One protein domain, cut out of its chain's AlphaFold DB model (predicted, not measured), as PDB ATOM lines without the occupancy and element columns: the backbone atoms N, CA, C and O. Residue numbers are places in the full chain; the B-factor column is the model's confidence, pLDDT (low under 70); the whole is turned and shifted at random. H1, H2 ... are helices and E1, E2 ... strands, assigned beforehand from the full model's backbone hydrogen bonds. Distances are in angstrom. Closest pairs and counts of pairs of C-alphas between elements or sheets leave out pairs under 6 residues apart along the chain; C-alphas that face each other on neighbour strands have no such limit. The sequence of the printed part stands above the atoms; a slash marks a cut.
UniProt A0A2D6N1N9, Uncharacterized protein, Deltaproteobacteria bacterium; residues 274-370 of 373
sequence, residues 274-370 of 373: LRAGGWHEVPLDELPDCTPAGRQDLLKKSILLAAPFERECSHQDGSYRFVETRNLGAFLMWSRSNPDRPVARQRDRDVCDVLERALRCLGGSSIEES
ATOM      1  N   LEU A 274       1.685 -15.854-104.915       55.06
ATOM      2  CA  LEU A 274       0.873 -16.840-105.648       55.06
ATOM      3  C   LEU A 274      -0.630 -16.564-105.647       55.06
ATOM      4  O   LEU A 274      -1.342 -16.969-106.569       55.06
ATOM      5  N   ARG A 275      -1.124 -15.834-104.647       54.97
ATOM      6  CA  ARG A 275      -2.542 -15.486-104.529       54.97
ATOM      7  C   ARG A 275      -2.944 -14.323-105.438       54.97
ATOM      8  O   ARG A 275      -4.119 -14.195-105.763       54.97
ATOM      9  N   ALA A 276      -1.986 -13.508-105.883       60.44
ATOM     10  CA  ALA A 276      -2.233 -12.364-106.763       60.44
ATOM     11  C   ALA A 276      -2.457 -12.758-108.237       60.44
ATOM     12  O   ALA A 276      -2.608 -11.888-109.092       60.44
ATOM     13  N   GLY A 277      -2.456 -14.059-108.560       64.56
ATOM     14  CA  GLY A 277      -2.654 -14.544-109.925       64.56
ATOM     15  C   GLY A 277      -1.550 -14.106-110.890       64.56
ATOM     16  O   GLY A 277      -1.781 -14.105-112.097       64.56
ATOM     17  N   GLY A 278      -0.387 -13.708-110.369       76.56
ATOM     18  CA  GLY A 278       0.802 -13.411-111.161       76.56
ATOM     19  C   GLY A 278       1.437 -14.681-111.727       76.56
ATOM     20  O   GLY A 278       1.068 -15.792-111.363       76.56
ATOM     21  N   TRP A 279       2.394 -14.514-112.631       78.12
ATOM     22  CA  TRP A 279       3.283 -15.604-113.022       78.12
ATOM     23  C   TRP A 279       4.395 -15.747-111.985       78.12
ATOM     24  O   TRP A 279       4.906 -14.744-111.485       78.12
ATOM     25  N   HIS A 280       4.766 -16.983-111.670       76.88
ATOM     26  CA  HIS A 280       5.824 -17.281-110.704       76.88
ATOM     27  C   HIS A 280       6.958 -18.000-111.408       76.88
ATOM     28  O   HIS A 280       6.718 -19.018-112.061       76.88
ATOM     29  N   GLU A 281       8.172 -17.478-111.261       78.44
ATOM     30  CA  GLU A 281       9.371 -18.127-111.774       78.44
ATOM     31  C   GLU A 281       9.712 -19.334-110.895       78.44
ATOM     32  O   GLU A 281       9.865 -19.210-109.682       78.44
ATOM     33  N   VAL A 282       9.806 -20.509-111.511       77.88
ATOM     34  CA  VAL A 282      10.290 -21.733-110.876       77.88
ATOM     35  C   VAL A 282      11.623 -22.080-111.542       77.88
ATOM     36  O   VAL A 282      11.618 -22.614-112.660       77.88
ATOM     37  N   PRO A 283      12.766 -21.742-110.917       74.19
ATOM     38  CA  PRO A 283      14.072 -22.116-111.443       74.19
ATOM     39  C   PRO A 283      14.202 -23.636-111.390       74.19
ATOM     40  O   PRO A 283      14.147 -24.233-110.316       74.19
ATOM     41  N   LEU A 284      14.362 -24.285-112.549       74.56
ATOM     42  CA  LEU A 284      14.455 -25.744-112.578       74.56
ATOM     43  C   LEU A 284      15.721 -26.257-111.878       74.56
ATOM     44  O   LEU A 284      15.726 -27.379-111.382       74.56
ATOM     45  N   ASP A 285      16.777 -25.455-111.793       73.19
ATOM     46  CA  ASP A 285      18.047 -25.863-111.189       73.19
ATOM     47  C   ASP A 285      17.980 -25.944-109.655       73.19
ATOM     48  O   ASP A 285      18.592 -26.835-109.074       73.19
ATOM     49  N   GLU A 286      17.157 -25.108-109.013       71.88
ATOM     50  CA  GLU A 286      17.063 -24.965-107.544       71.88
ATOM     51  C   GLU A 286      15.851 -25.684-106.931       71.88
ATOM     52  O   GLU A 286      15.508 -25.508-105.764       71.88
ATOM     53  N   LEU A 287      15.166 -26.490-107.734       70.88
ATOM     54  CA  LEU A 287      14.034 -27.289-107.289       70.88
ATOM     55  C   LEU A 287      14.450 -28.236-106.137       70.88
ATOM     56  O   LEU A 287      15.495 -28.883-106.244       70.88
ATOM     57  N   PRO A 288      13.638 -28.376-105.074       76.00
ATOM     58  CA  PRO A 288      13.917 -29.318-103.994       76.00
ATOM     59  C   PRO A 288      13.854 -30.771-104.487       76.00
ATOM     60  O   PRO A 288      13.083 -31.093-105.397       76.00
ATOM     61  N   ASP A 289      14.643 -31.640-103.850       77.38
ATOM     62  CA  ASP A 289      14.697 -33.068-104.164       77.38
ATOM     63  C   ASP A 289      13.326 -33.729-103.994       77.38
ATOM     64  O   ASP A 289      12.744 -33.782-102.910       77.38
ATOM     65  N   CYS A 290      12.815 -34.276-105.093       81.88
ATOM     66  CA  CYS A 290      11.603 -35.082-105.091       81.88
ATOM     67  C   CYS A 290      11.843 -36.426-104.408       81.88
ATOM     68  O   CYS A 290      12.868 -37.067-104.638       81.88
ATOM     69  N   THR A 291      10.852 -36.922-103.663       78.88
ATOM     70  CA  THR A 291      10.811 -38.333-103.263       78.88
ATOM     71  C   THR A 291      10.021 -39.157-104.296       78.88
ATOM     72  O   THR A 291       8.951 -38.735-104.753       78.88
ATOM     73  N   PRO A 292      10.525 -40.335-104.721       80.88
ATOM     74  CA  PRO A 292      11.841 -40.921-104.434       80.88
ATOM     75  C   PRO A 292      13.006 -40.150-105.082       80.88
ATOM     76  O   PRO A 292      12.840 -39.541-106.140       80.88
ATOM     77  N   ALA A 293      14.187 -40.226-104.454       79.25
ATOM     78  CA  ALA A 293      15.398 -39.542-104.907       79.25
ATOM     79  C   ALA A 293      15.678 -39.803-106.400       79.25
ATOM     80  O   ALA A 293      15.582 -40.937-106.872       79.25
ATOM     81  N   GLY A 294      15.999 -38.744-107.147       80.31
ATOM     82  CA  GLY A 294      16.252 -38.803-108.592       80.31
ATOM     83  C   GLY A 294      15.007 -38.696-109.487       80.31
ATOM     84  O   GLY A 294      15.153 -38.498-110.695       80.31
ATOM     85  N   ARG A 295      13.778 -38.741-108.941       85.50
ATOM     86  CA  ARG A 295      12.547 -38.468-109.722       85.50
ATOM     87  C   ARG A 295      12.575 -37.074-110.342       85.50
ATOM     88  O   ARG A 295      12.156 -36.890-111.479       85.50
ATOM     89  N   GLN A 296      13.125 -36.107-109.619       83.94
ATOM     90  CA  GLN A 296      13.255 -34.731-110.072       83.94
ATOM     91  C   GLN A 296      14.093 -34.613-111.349       83.94
ATOM     92  O   GLN A 296      13.656 -33.976-112.301       83.94
ATOM     93  N   ASP A 297      15.258 -35.260-111.405       84.94
ATOM     94  CA  ASP A 297      16.141 -35.208-112.574       84.94
ATOM     95  C   ASP A 297      15.492 -35.825-113.810       84.94
ATOM     96  O   ASP A 297      15.669 -35.331-114.926       84.94
ATOM     97  N   LEU A 298      14.707 -36.889-113.621       88.56
ATOM     98  CA  LEU A 298      13.925 -37.493-114.697       88.56
ATOM     99  C   LEU A 298      12.838 -36.539-115.200       88.56
ATOM    100  O   LEU A 298      12.661 -36.409-116.413       88.56
ATOM    101  N   LEU A 299      12.149 -35.839-114.294       86.06
ATOM    102  CA  LEU A 299      11.144 -34.837-114.656       86.06
ATOM    103  C   LEU A 299      11.776 -33.642-115.367       86.06
ATOM    104  O   LEU A 299      11.283 -33.250-116.423       86.06
ATOM    105  N   LYS A 300      12.905 -33.122-114.867       84.31
ATOM    106  CA  LYS A 300      13.671 -32.062-115.539       84.31
ATOM    107  C   LYS A 300      14.045 -32.504-116.948       84.31
ATOM    108  O   LYS A 300      13.644 -31.851-117.901       84.31
ATOM    109  N   LYS A 301      14.716 -33.651-117.108       85.94
ATOM    110  CA  LYS A 301      15.086 -34.189-118.432       85.94
ATOM    111  C   LYS A 301      13.882 -34.348-119.355       85.94
ATOM    112  O   LYS A 301      13.970 -34.002-120.526       85.94
ATOM    113  N   SER A 302      12.756 -34.828-118.834       86.94
ATOM    114  CA  SER A 302      11.528 -34.978-119.618       86.94
ATOM    115  C   SER A 302      10.989 -33.628-120.089       86.94
ATOM    116  O   SER A 302      10.561 -33.518-121.233       86.94
ATOM    117  N   ILE A 303      11.047 -32.590-119.248       82.12
ATOM    118  CA  ILE A 303      10.630 -31.228-119.615       82.12
ATOM    119  C   ILE A 303      11.561 -30.668-120.686       82.12
ATOM    120  O   ILE A 303      11.078 -30.157-121.691       82.12
ATOM    121  N   LEU A 304      12.874 -30.823-120.507       81.50
ATOM    122  CA  LEU A 304      13.882 -30.386-121.478       81.50
ATOM    123  C   LEU A 304      13.665 -31.033-122.853       81.50
ATOM    124  O   LEU A 304      13.810 -30.378-123.879       81.50
ATOM    125  N   LEU A 305      13.280 -32.312-122.879       83.31
ATOM    126  CA  LEU A 305      12.968 -33.029-124.116       83.31
ATOM    127  C   LEU A 305      11.615 -32.620-124.717       83.31
ATOM    128  O   LEU A 305      11.472 -32.600-125.938       83.31
ATOM    129  N   ALA A 306      10.620 -32.317-123.879       77.94
ATOM    130  CA  ALA A 306       9.263 -31.983-124.311       77.94
ATOM    131  C   ALA A 306       9.090 -30.515-124.727       77.94
ATOM    132  O   ALA A 306       8.168 -30.204-125.485       77.94
ATOM    133  N   ALA A 307       9.954 -29.616-124.251       70.38
ATOM    134  CA  ALA A 307       9.853 -28.176-124.468       70.38
ATOM    135  C   ALA A 307      10.991 -27.597-125.340       70.38
ATOM    136  O   ALA A 307      11.583 -26.599-124.943       70.38
ATOM    137  N   PRO A 308      11.299 -28.129-126.543       64.94
ATOM    138  CA  PRO A 308      12.312 -27.521-127.414       64.94
ATOM    139  C   PRO A 308      11.889 -26.153-127.980       64.94
ATOM    140  O   PRO A 308      12.680 -25.488-128.635       64.94
ATOM    141  N   PHE A 309      10.635 -25.738-127.772       64.44
ATOM    142  CA  PHE A 309      10.096 -24.459-128.219       64.44
ATOM    143  C   PHE A 309       9.212 -23.877-127.119       64.44
ATOM    144  O   PHE A 309       8.576 -24.637-126.384       64.44
ATOM    145  N   GLU A 310       9.154 -22.543-127.021       66.25
ATOM    146  CA  GLU A 310       8.262 -21.850-126.089       66.25
ATOM    147  C   GLU A 310       6.836 -22.389-126.231       66.25
ATOM    148  O   GLU A 310       6.209 -22.279-127.287       66.25
ATOM    149  N   ARG A 311       6.338 -23.006-125.159       77.38
ATOM    150  CA  ARG A 311       4.984 -23.550-125.095       77.38
ATOM    151  C   ARG A 311       4.316 -23.071-123.826       77.38
ATOM    152  O   ARG A 311       4.868 -23.178-122.729       77.38
ATOM    153  N   GLU A 312       3.120 -22.540-124.009       85.31
ATOM    154  CA  GLU A 312       2.174 -22.278-122.942       85.31
ATOM    155  C   GLU A 312       1.094 -23.352-123.008       85.31
ATOM    156  O   GLU A 312       0.618 -23.705-124.086       85.31
ATOM    157  N   CYS A 313       0.739 -23.909-121.861       86.94
ATOM    158  CA  CYS A 313      -0.353 -24.855-121.759       86.94
ATOM    159  C   CYS A 313      -1.209 -24.487-120.545       86.94
ATOM    160  O   CYS A 313      -0.700 -24.120-119.481       86.94
ATOM    161  N   SER A 314      -2.527 -24.548-120.711       85.50
ATOM    162  CA  SER A 314      -3.480 -24.291-119.636       85.50
ATOM    163  C   SER A 314      -4.083 -25.612-119.167       85.50
ATOM    164  O   SER A 314      -4.475 -26.463-119.959       85.50
ATOM    165  N   HIS A 315      -4.113 -25.810-117.854       84.50
ATOM    166  CA  HIS A 315      -4.741 -26.951-117.205       84.50
ATOM    167  C   HIS A 315      -5.732 -26.436-116.158       84.50
ATOM    168  O   HIS A 315      -5.596 -25.325-115.646       84.50
ATOM    169  N   GLN A 316      -6.686 -27.272-115.747       82.19
ATOM    170  CA  GLN A 316      -7.650 -26.934-114.684       82.19
ATOM    171  C   GLN A 316      -6.965 -26.480-113.377       82.19
ATOM    172  O   GLN A 316      -7.522 -25.717-112.593       82.19
ATOM    173  N   ASP A 317      -5.729 -26.936-113.164       78.06
ATOM    174  CA  ASP A 317      -4.916 -26.652-111.982       78.06
ATOM    175  C   ASP A 317      -4.090 -25.356-112.070       78.06
ATOM    176  O   ASP A 317      -3.562 -24.921-111.040       78.06
ATOM    177  N   GLY A 318      -3.959 -24.763-113.259       85.50
ATOM    178  CA  GLY A 318      -3.111 -23.604-113.522       85.50
ATOM    179  C   GLY A 318      -2.614 -23.535-114.968       85.50
ATOM    180  O   GLY A 318      -2.771 -24.477-115.741       85.50
ATOM    181  N   SER A 319      -2.011 -22.408-115.330       87.19
ATOM    182  CA  SER A 319      -1.306 -22.230-116.604       87.19
ATOM    183  C   SER A 319       0.193 -22.411-116.396       87.19
ATOM    184  O   SER A 319       0.745 -21.956-115.391       87.19
ATOM    185  N   TYR A 320       0.842 -23.085-117.335       88.19
ATOM    186  CA  TYR A 320       2.271 -23.367-117.314       88.19
ATOM    187  C   TYR A 320       2.894 -22.830-118.588       88.19
ATOM    188  O   TYR A 320       2.369 -23.050-119.679       88.19
ATOM    189  N   ARG A 321       4.027 -22.153-118.456       86.88
ATOM    190  CA  ARG A 321       4.791 -21.662-119.591       86.88
ATOM    191  C   ARG A 321       6.253 -22.025-119.439       86.88
ATOM    192  O   ARG A 321       6.828 -21.852-118.370       86.88
ATOM    193  N   PHE A 322       6.843 -22.500-120.524       84.62
ATOM    194  CA  PHE A 322       8.246 -22.882-120.574       84.62
ATOM    195  C   PHE A 322       8.995 -21.906-121.466       84.62
ATOM    196  O   PHE A 322       8.610 -21.698-122.618       84.62
ATOM    197  N   VAL A 323      10.042 -21.297-120.914       78.81
ATOM    198  CA  VAL A 323      10.906 -20.358-121.625       78.81
ATOM    199  C   VAL A 323      12.325 -20.907-121.592       78.81
ATOM    200  O   VAL A 323      12.930 -21.048-120.525       78.81
ATOM    201  N   GLU A 324      12.856 -21.225-122.768       75.06
ATOM    202  CA  GLU A 324      14.266 -21.560-122.923       75.06
ATOM    203  C   GLU A 324      15.085 -20.272-122.792       75.06
ATOM    204  O   GLU A 324      14.926 -19.322-123.565       75.06
ATOM    205  N   THR A 325      15.962 -20.201-121.789       69.81
ATOM    206  CA  THR A 325      16.837 -19.035-121.663       69.81
ATOM    207  C   THR A 325      18.035 -19.196-122.597       69.81
ATOM    208  O   THR A 325      18.846 -20.111-122.455       69.81
ATOM    209  N   ARG A 326      18.176 -18.264-123.550       63.06
ATOM    210  CA  ARG A 326      19.222 -18.280-124.595       63.06
ATOM    211  C   ARG A 326      20.659 -18.397-124.077       63.06
ATOM    212  O   ARG A 326      21.548 -18.725-124.852       63.06
ATOM    213  N   ASN A 327      20.897 -18.092-122.803       53.25
ATOM    214  CA  ASN A 327      22.246 -17.865-122.295       53.25
ATOM    215  C   ASN A 327      22.795 -18.975-121.396       53.25
ATOM    216  O   ASN A 327      23.982 -18.916-121.094       53.25
ATOM    217  N   LEU A 328      22.003 -19.961-120.956       54.69
ATOM    218  CA  LEU A 328      22.493 -20.930-119.958       54.69
ATOM    219  C   LEU A 328      22.021 -22.376-120.148       54.69
ATOM    220  O   LEU A 328      22.366 -23.219-119.327       54.69
ATOM    221  N   GLY A 329      21.216 -22.692-121.170       55.03
ATOM    222  CA  GLY A 329      20.540 -24.000-121.217       55.03
ATOM    223  C   GLY A 329      19.635 -24.238-119.997       55.03
ATOM    224  O   GLY A 329      19.192 -25.358-119.757       55.03
ATOM    225  N   ALA A 330      19.374 -23.179-119.225       57.97
ATOM    226  CA  ALA A 330      18.492 -23.178-118.082       57.97
ATOM    227  C   ALA A 330      17.082 -22.914-118.600       57.97
ATOM    228  O   ALA A 330      16.819 -21.931-119.304       57.97
ATOM    229  N   PHE A 331      16.170 -23.813-118.271       67.25
ATOM    230  CA  PHE A 331      14.767 -23.656-118.608       67.25
ATOM    231  C   PHE A 331      14.079 -22.998-117.425       67.25
ATOM    232  O   PHE A 331      14.181 -23.463-116.289       67.25
ATOM    233  N   LEU A 332      13.389 -21.896-117.699       68.56
ATOM    234  CA  LEU A 332      12.524 -21.259-116.722       68.56
ATOM    235  C   LEU A 332      11.110 -21.770-116.954       68.56
ATOM    236  O   LEU A 332      10.554 -21.635-118.048       68.56
ATOM    237  N   MET A 333      10.536 -22.369-115.915       80.19
ATOM    238  CA  MET A 333       9.117 -22.681-115.893       80.19
ATOM    239  C   MET A 333       8.405 -21.557-115.158       80.19
ATOM    240  O   MET A 333       8.721 -21.255-114.009       80.19
ATOM    241  N   TRP A 334       7.423 -20.952-115.808       80.94
ATOM    242  CA  TRP A 334       6.481 -20.074-115.145       80.94
ATOM    243  C   TRP A 334       5.204 -20.840-114.874       80.94
ATOM    244  O   TRP A 334       4.632 -21.460-115.771       80.94
ATOM    245  N   SER A 335       4.755 -20.803-113.628       82.06
ATOM    246  CA  SER A 335       3.455 -21.349-113.260       82.06
ATOM    247  C   SER A 335       2.549 -20.224-112.796       82.06
ATOM    248  O   SER A 335       2.988 -19.288-112.127       82.06
ATOM    249  N   ARG A 336       1.282 -20.309-113.174       84.06
ATOM    250  CA  ARG A 336       0.219 -19.432-112.707       84.06
ATOM    251  C   ARG A 336      -0.880 -20.316-112.159       84.06
ATOM    252  O   ARG A 336      -1.452 -21.130-112.882       84.06
ATOM    253  N   SER A 337      -1.155 -20.195-110.867       79.94
ATOM    254  CA  SER A 337      -2.212 -20.991-110.245       79.94
ATOM    255  C   SER A 337      -3.590 -20.513-110.697       79.94
ATOM    256  O   SER A 337      -3.801 -19.315-110.881       79.94
ATOM    257  N   ASN A 338      -4.531 -21.445-110.856       79.25
ATOM    258  CA  ASN A 338      -5.919 -21.090-111.131       79.25
ATOM    259  C   ASN A 338      -6.537 -20.411-109.885       79.25
ATOM    260  O   ASN A 338      -6.548 -21.046-108.822       79.25
ATOM    261  N   PRO A 339      -7.025 -19.156-109.980       75.31
ATOM    262  CA  PRO A 339      -7.607 -18.438-108.843       75.31
ATOM    263  C   PRO A 339      -8.891 -19.086-108.308       75.31
ATOM    264  O   PRO A 339      -9.205 -18.915-107.133       75.31
ATOM    265  N   ASP A 340      -9.593 -19.875-109.125       76.44
ATOM    266  CA  ASP A 340     -10.861 -20.510-108.744       76.44
ATOM    267  C   ASP A 340     -10.670 -21.720-107.811       76.44
ATOM    268  O   ASP A 340     -11.633 -22.311-107.315       76.44
ATOM    269  N   ARG A 341      -9.418 -22.125-107.555       69.69
ATOM    270  CA  ARG A 341      -9.105 -23.310-106.754       69.69
ATOM    271  C   ARG A 341      -8.964 -22.954-105.266       69.69
ATOM    272  O   ARG A 341      -8.253 -22.013-104.920       69.69
ATOM    273  N   PRO A 342      -9.547 -23.747-104.346       68.12
ATOM    274  CA  PRO A 342      -9.424 -23.489-102.916       68.12
ATOM    275  C   PRO A 342      -7.966 -23.601-102.436       68.12
ATOM    276  O   PRO A 342      -7.316 -24.641-102.592       68.12
ATOM    277  N   VAL A 343      -7.497 -22.534-101.779       62.53
ATOM    278  CA  VAL A 343      -6.124 -22.316-101.267       62.53
ATOM    279  C   VAL A 343      -5.614 -23.465-100.384       62.53
ATOM    280  O   VAL A 343      -4.419 -23.754-100.357       62.53
ATOM    281  N   ALA A 344      -6.513 -24.181 -99.702       58.69
ATOM    282  CA  ALA A 344      -6.161 -25.316 -98.848       58.69
ATOM    283  C   ALA A 344      -5.464 -26.463 -99.607       58.69
ATOM    284  O   ALA A 344      -4.679 -27.186 -99.012       58.69
ATOM    285  N   ARG A 345      -5.686 -26.611-100.923       61.81
ATOM    286  CA  ARG A 345      -5.017 -27.635-101.756       61.81
ATOM    287  C   ARG A 345      -3.768 -27.125-102.480       61.81
ATOM    288  O   ARG A 345      -3.299 -27.780-103.416       61.81
ATOM    289  N   GLN A 346      -3.317 -25.918-102.152       62.19
ATOM    290  CA  GLN A 346      -2.233 -25.231-102.852       62.19
ATOM    291  C   GLN A 346      -0.916 -25.287-102.069       62.19
ATOM    292  O   GLN A 346       0.131 -25.345-102.699       62.19
ATOM    293  N   ARG A 347      -0.982 -25.327-100.729       55.59
ATOM    294  CA  ARG A 347       0.190 -25.351 -99.834       55.59
ATOM    295  C   ARG A 347       0.941 -26.684 -99.814       55.59
ATOM    296  O   ARG A 347       2.152 -26.667 -99.685       55.59
ATOM    297  N   ASP A 348       0.243 -27.799-100.018       50.31
ATOM    298  CA  ASP A 348       0.839 -29.145 -99.954       50.31
ATOM    299  C   ASP A 348       1.244 -29.679-101.335       50.31
ATOM    300  O   ASP A 348       1.291 -30.887-101.560       50.31
ATOM    301  N   ARG A 349       1.445 -28.798-102.321       64.50
ATOM    302  CA  ARG A 349       1.897 -29.252-103.636       64.50
ATOM    303  C   ARG A 349       3.407 -29.384-103.614       64.50
ATOM    304  O   ARG A 349       4.114 -28.394-103.799       64.50
ATOM    305  N   ASP A 350       3.863 -30.623-103.478       74.62
ATOM    306  CA  ASP A 350       5.222 -30.997-103.833       74.62
ATOM    307  C   ASP A 350       5.527 -30.450-105.227       74.62
ATOM    308  O   ASP A 350       4.741 -30.591-106.173       74.62
ATOM    309  N   VAL A 351       6.670 -29.788-105.372       77.25
ATOM    310  CA  VAL A 351       7.031 -29.131-106.634       77.25
ATOM    311  C   VAL A 351       7.105 -30.142-107.790       77.25
ATOM    312  O   VAL A 351       6.802 -29.839-108.942       77.25
ATOM    313  N   CYS A 352       7.388 -31.394-107.452       83.81
ATOM    314  CA  CYS A 352       7.352 -32.570-108.314       83.81
ATOM    315  C   CYS A 352       5.978 -32.792-108.955       83.81
ATOM    316  O   CYS A 352       5.890 -33.016-110.161       83.81
ATOM    317  N   ASP A 353       4.898 -32.651-108.183       84.69
ATOM    318  CA  ASP A 353       3.533 -32.789-108.693       84.69
ATOM    319  C   ASP A 353       3.162 -31.634-109.625       84.69
ATOM    320  O   ASP A 353       2.290 -31.760-110.492       84.69
ATOM    321  N   VAL A 354       3.760 -30.460-109.415       82.94
ATOM    322  CA  VAL A 354       3.594 -29.317-110.317       82.94
ATOM    323  C   VAL A 354       4.281 -29.617-111.651       82.94
ATOM    324  O   VAL A 354       3.644 -29.465-112.693       82.94
ATOM    325  N   LEU A 355       5.516 -30.124-111.624       84.69
ATOM    326  CA  LEU A 355       6.279 -30.506-112.821       84.69
ATOM    327  C   LEU A 355       5.612 -31.643-113.599       84.69
ATOM    328  O   LEU A 355       5.511 -31.571-114.821       84.69
ATOM    329  N   GLU A 356       5.103 -32.668-112.915       88.50
ATOM    330  CA  GLU A 356       4.390 -33.775-113.564       88.50
ATOM    331  C   GLU A 356       3.108 -33.331-114.256       88.50
ATOM    332  O   GLU A 356       2.797 -33.789-115.358       88.50
ATOM    333  N   ARG A 357       2.361 -32.416-113.636       86.25
ATOM    334  CA  ARG A 357       1.184 -31.825-114.274       86.25
ATOM    335  C   ARG A 357       1.555 -30.977-115.470       86.25
ATOM    336  O   ARG A 357       0.884 -31.076-116.492       86.25
ATOM    337  N   ALA A 358       2.617 -30.190-115.356       85.69
ATOM    338  CA  ALA A 358       3.093 -29.369-116.453       85.69
ATOM    339  C   ALA A 358       3.549 -30.249-117.636       85.69
ATOM    340  O   ALA A 358       3.163 -29.993-118.773       85.69
ATOM    341  N   LEU A 359       4.237 -31.366-117.373       86.94
ATOM    342  CA  LEU A 359       4.568 -32.383-118.380       86.94
ATOM    343  C   LEU A 359       3.338 -33.027-119.014       86.94
ATOM    344  O   LEU A 359       3.275 -33.166-120.233       86.94
ATOM    345  N   ARG A 360       2.345 -33.413-118.208       88.06
ATOM    346  CA  ARG A 360       1.092 -33.985-118.721       88.06
ATOM    347  C   ARG A 360       0.343 -32.983-119.599       88.06
ATOM    348  O   ARG A 360      -0.201 -33.363-120.628       88.06
ATOM    349  N   CYS A 361       0.352 -31.716-119.204       87.19
ATOM    350  CA  CYS A 361      -0.237 -30.606-119.939       87.19
ATOM    351  C   CYS A 361       0.488 -30.372-121.278       87.19
ATOM    352  O   CYS A 361      -0.173 -30.261-122.308       87.19
ATOM    353  N   LEU A 362       1.826 -30.423-121.298       83.50
ATOM    354  CA  LEU A 362       2.631 -30.371-122.527       83.50
ATOM    355  C   LEU A 362       2.422 -31.583-123.448       83.50
ATOM    356  O   LEU A 362       2.454 -31.438-124.669       83.50
ATOM    357  N   GLY A 363       2.244 -32.778-122.879       82.12
ATOM    358  CA  GLY A 363       2.000 -34.003-123.641       82.12
ATOM    359  C   GLY A 363       0.573 -34.101-124.191       82.12
ATOM    360  O   GLY A 363       0.367 -34.669-125.260       82.12
ATOM    361  N   GLY A 364      -0.409 -33.539-123.478       69.12
ATOM    362  CA  GLY A 364      -1.831 -33.582-123.835       69.12
ATOM    363  C   GLY A 364      -2.275 -32.500-124.822       69.12
ATOM    364  O   GLY A 364      -3.182 -32.743-125.617       69.12
ATOM    365  N   SER A 365      -1.610 -31.340-124.848       56.38
ATOM    366  CA  SER A 365      -1.929 -30.253-125.789       56.38
ATOM    367  C   SER A 365      -1.658 -30.605-127.257       56.38
ATOM    368  O   SER A 365      -2.181 -29.951-128.154       56.38
ATOM    369  N   SER A 366      -0.931 -31.696-127.528       51.31
ATOM    370  CA  SER A 366      -0.778 -32.236-128.883       51.31
ATOM    371  C   SER A 366      -2.097 -32.695-129.518       51.31
ATOM    372  O   SER A 366      -2.141 -32.824-130.741       51.31
ATOM    373  N   ILE A 367      -3.134 -33.004-128.732       49.78
ATOM    374  CA  ILE A 367      -4.345 -33.643-129.265       49.78
ATOM    375  C   ILE A 367      -5.420 -32.603-129.600       49.78
ATOM    376  O   ILE A 367      -6.035 -32.705-130.656       49.78
ATOM    377  N   GLU A 368      -5.603 -31.563-128.782       49.44
ATOM    378  CA  GLU A 368      -6.659 -30.568-129.033       49.44
ATOM    379  C   GLU A 368      -6.283 -29.527-130.102       49.44
ATOM    380  O   GLU A 368      -7.151 -29.089-130.858       49.44
ATOM    381  N   GLU A 369      -4.998 -29.190-130.259       44.59
ATOM    382  CA  GLU A 369      -4.563 -28.205-131.266       44.59
ATOM    383  C   GLU A 369      -4.494 -28.787-132.697       44.59
ATOM    384  O   GLU A 369      -4.459 -28.046-133.678       44.59
ATOM    385  N   SER A 370      -4.560 -30.118-132.836       39.56
ATOM    386  CA  SER A 370      -4.672 -30.810-134.129       39.56
ATOM    387  C   SER A 370      -6.110 -30.898-134.654       39.56
ATOM    388  O   SER A 370      -6.307 -31.205-135.826       39.56
TER     389      SER A 370
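This is residues 274 to 370 of the 373 residues of an uncharacterized protein of Deltaproteobacteria bacterium (UniProt A0A2D6N1N9). What would one see first? A four-stranded antiparallel sheet, in the order E1, E4, E3, E2, has two helices on one face, making two layers: H2 crosses the strands and H1 packs beside H2. How does the chain build this? The printed part has 97 residues, with four named strands and two named helices in the order E1, H1, E2, E3, E4, H2, and its class is mixed, helices and strands. How large is it? It is compact and rounded, with a radius of gyration of the C-alphas of 13.2 A and spans of 37 by 34 by 24 A.

Where are the strands? E3, residues 318 to 324, is 19.9 A long, and E4, residues 331 to 337, is 19.1 A long. E2 is residues 311 to 315, and E1 is residues 280 to 283, beginning at C-alpha 280 at (5.824, -17.281, -110.704). Where are the helices? H2, residues 351 to 368, is 26.3 A long and ends at C-alpha 368 at (-6.659, -30.568, -129.033). H1, residues 295 to 306, is 16.3 A long.

How is the sheet paired? E2, E3 and E4 form a meander, each strand the antiparallel neighbour of the one before, with N 320 and O 313 at 2.8 A and N 334 and O 321 at 2.8 A. The edge strand E1 is antiparallel to E4 at 148 degrees, with N 282 and O 333 at 2.8 A. E1 is apart from E2 and E3. How does H2 stand to the sheet? It is on the sheet at a height of 8.2 A, over E2 and only just over E3 and E4 with 3 C-alphas each, and runs across the strands at 80 degrees to E2 on the local plane. Its closest C-alphas to E2 are those of Cys 361 and Cys 313, 6.0 A apart. And H1? H1 touches H2, the same way at a shallow tilt of 28 degrees; their closest C-alphas are those of Ile 303 and Leu 359, 6.3 A apart. Are the helix backbones complete? In H1 every O i to N i+4 pair is within hydrogen-bond range; in H2, 11 of 14 are.

How far does it reach? The two C-alphas farthest apart are those of Asn 327 and Ala 344, at 37.6 A, and the printed part has no cut. Which links are long? Those from E1 to H1 and from E4 to H2 are long, with 11 and 13 residues. Where is confidence low? Mean pLDDT of the printed part is 74.3; residues 274 to 277, 308 to 310, 325 to 332, 341 to 349 and 364 to 370 are under 70.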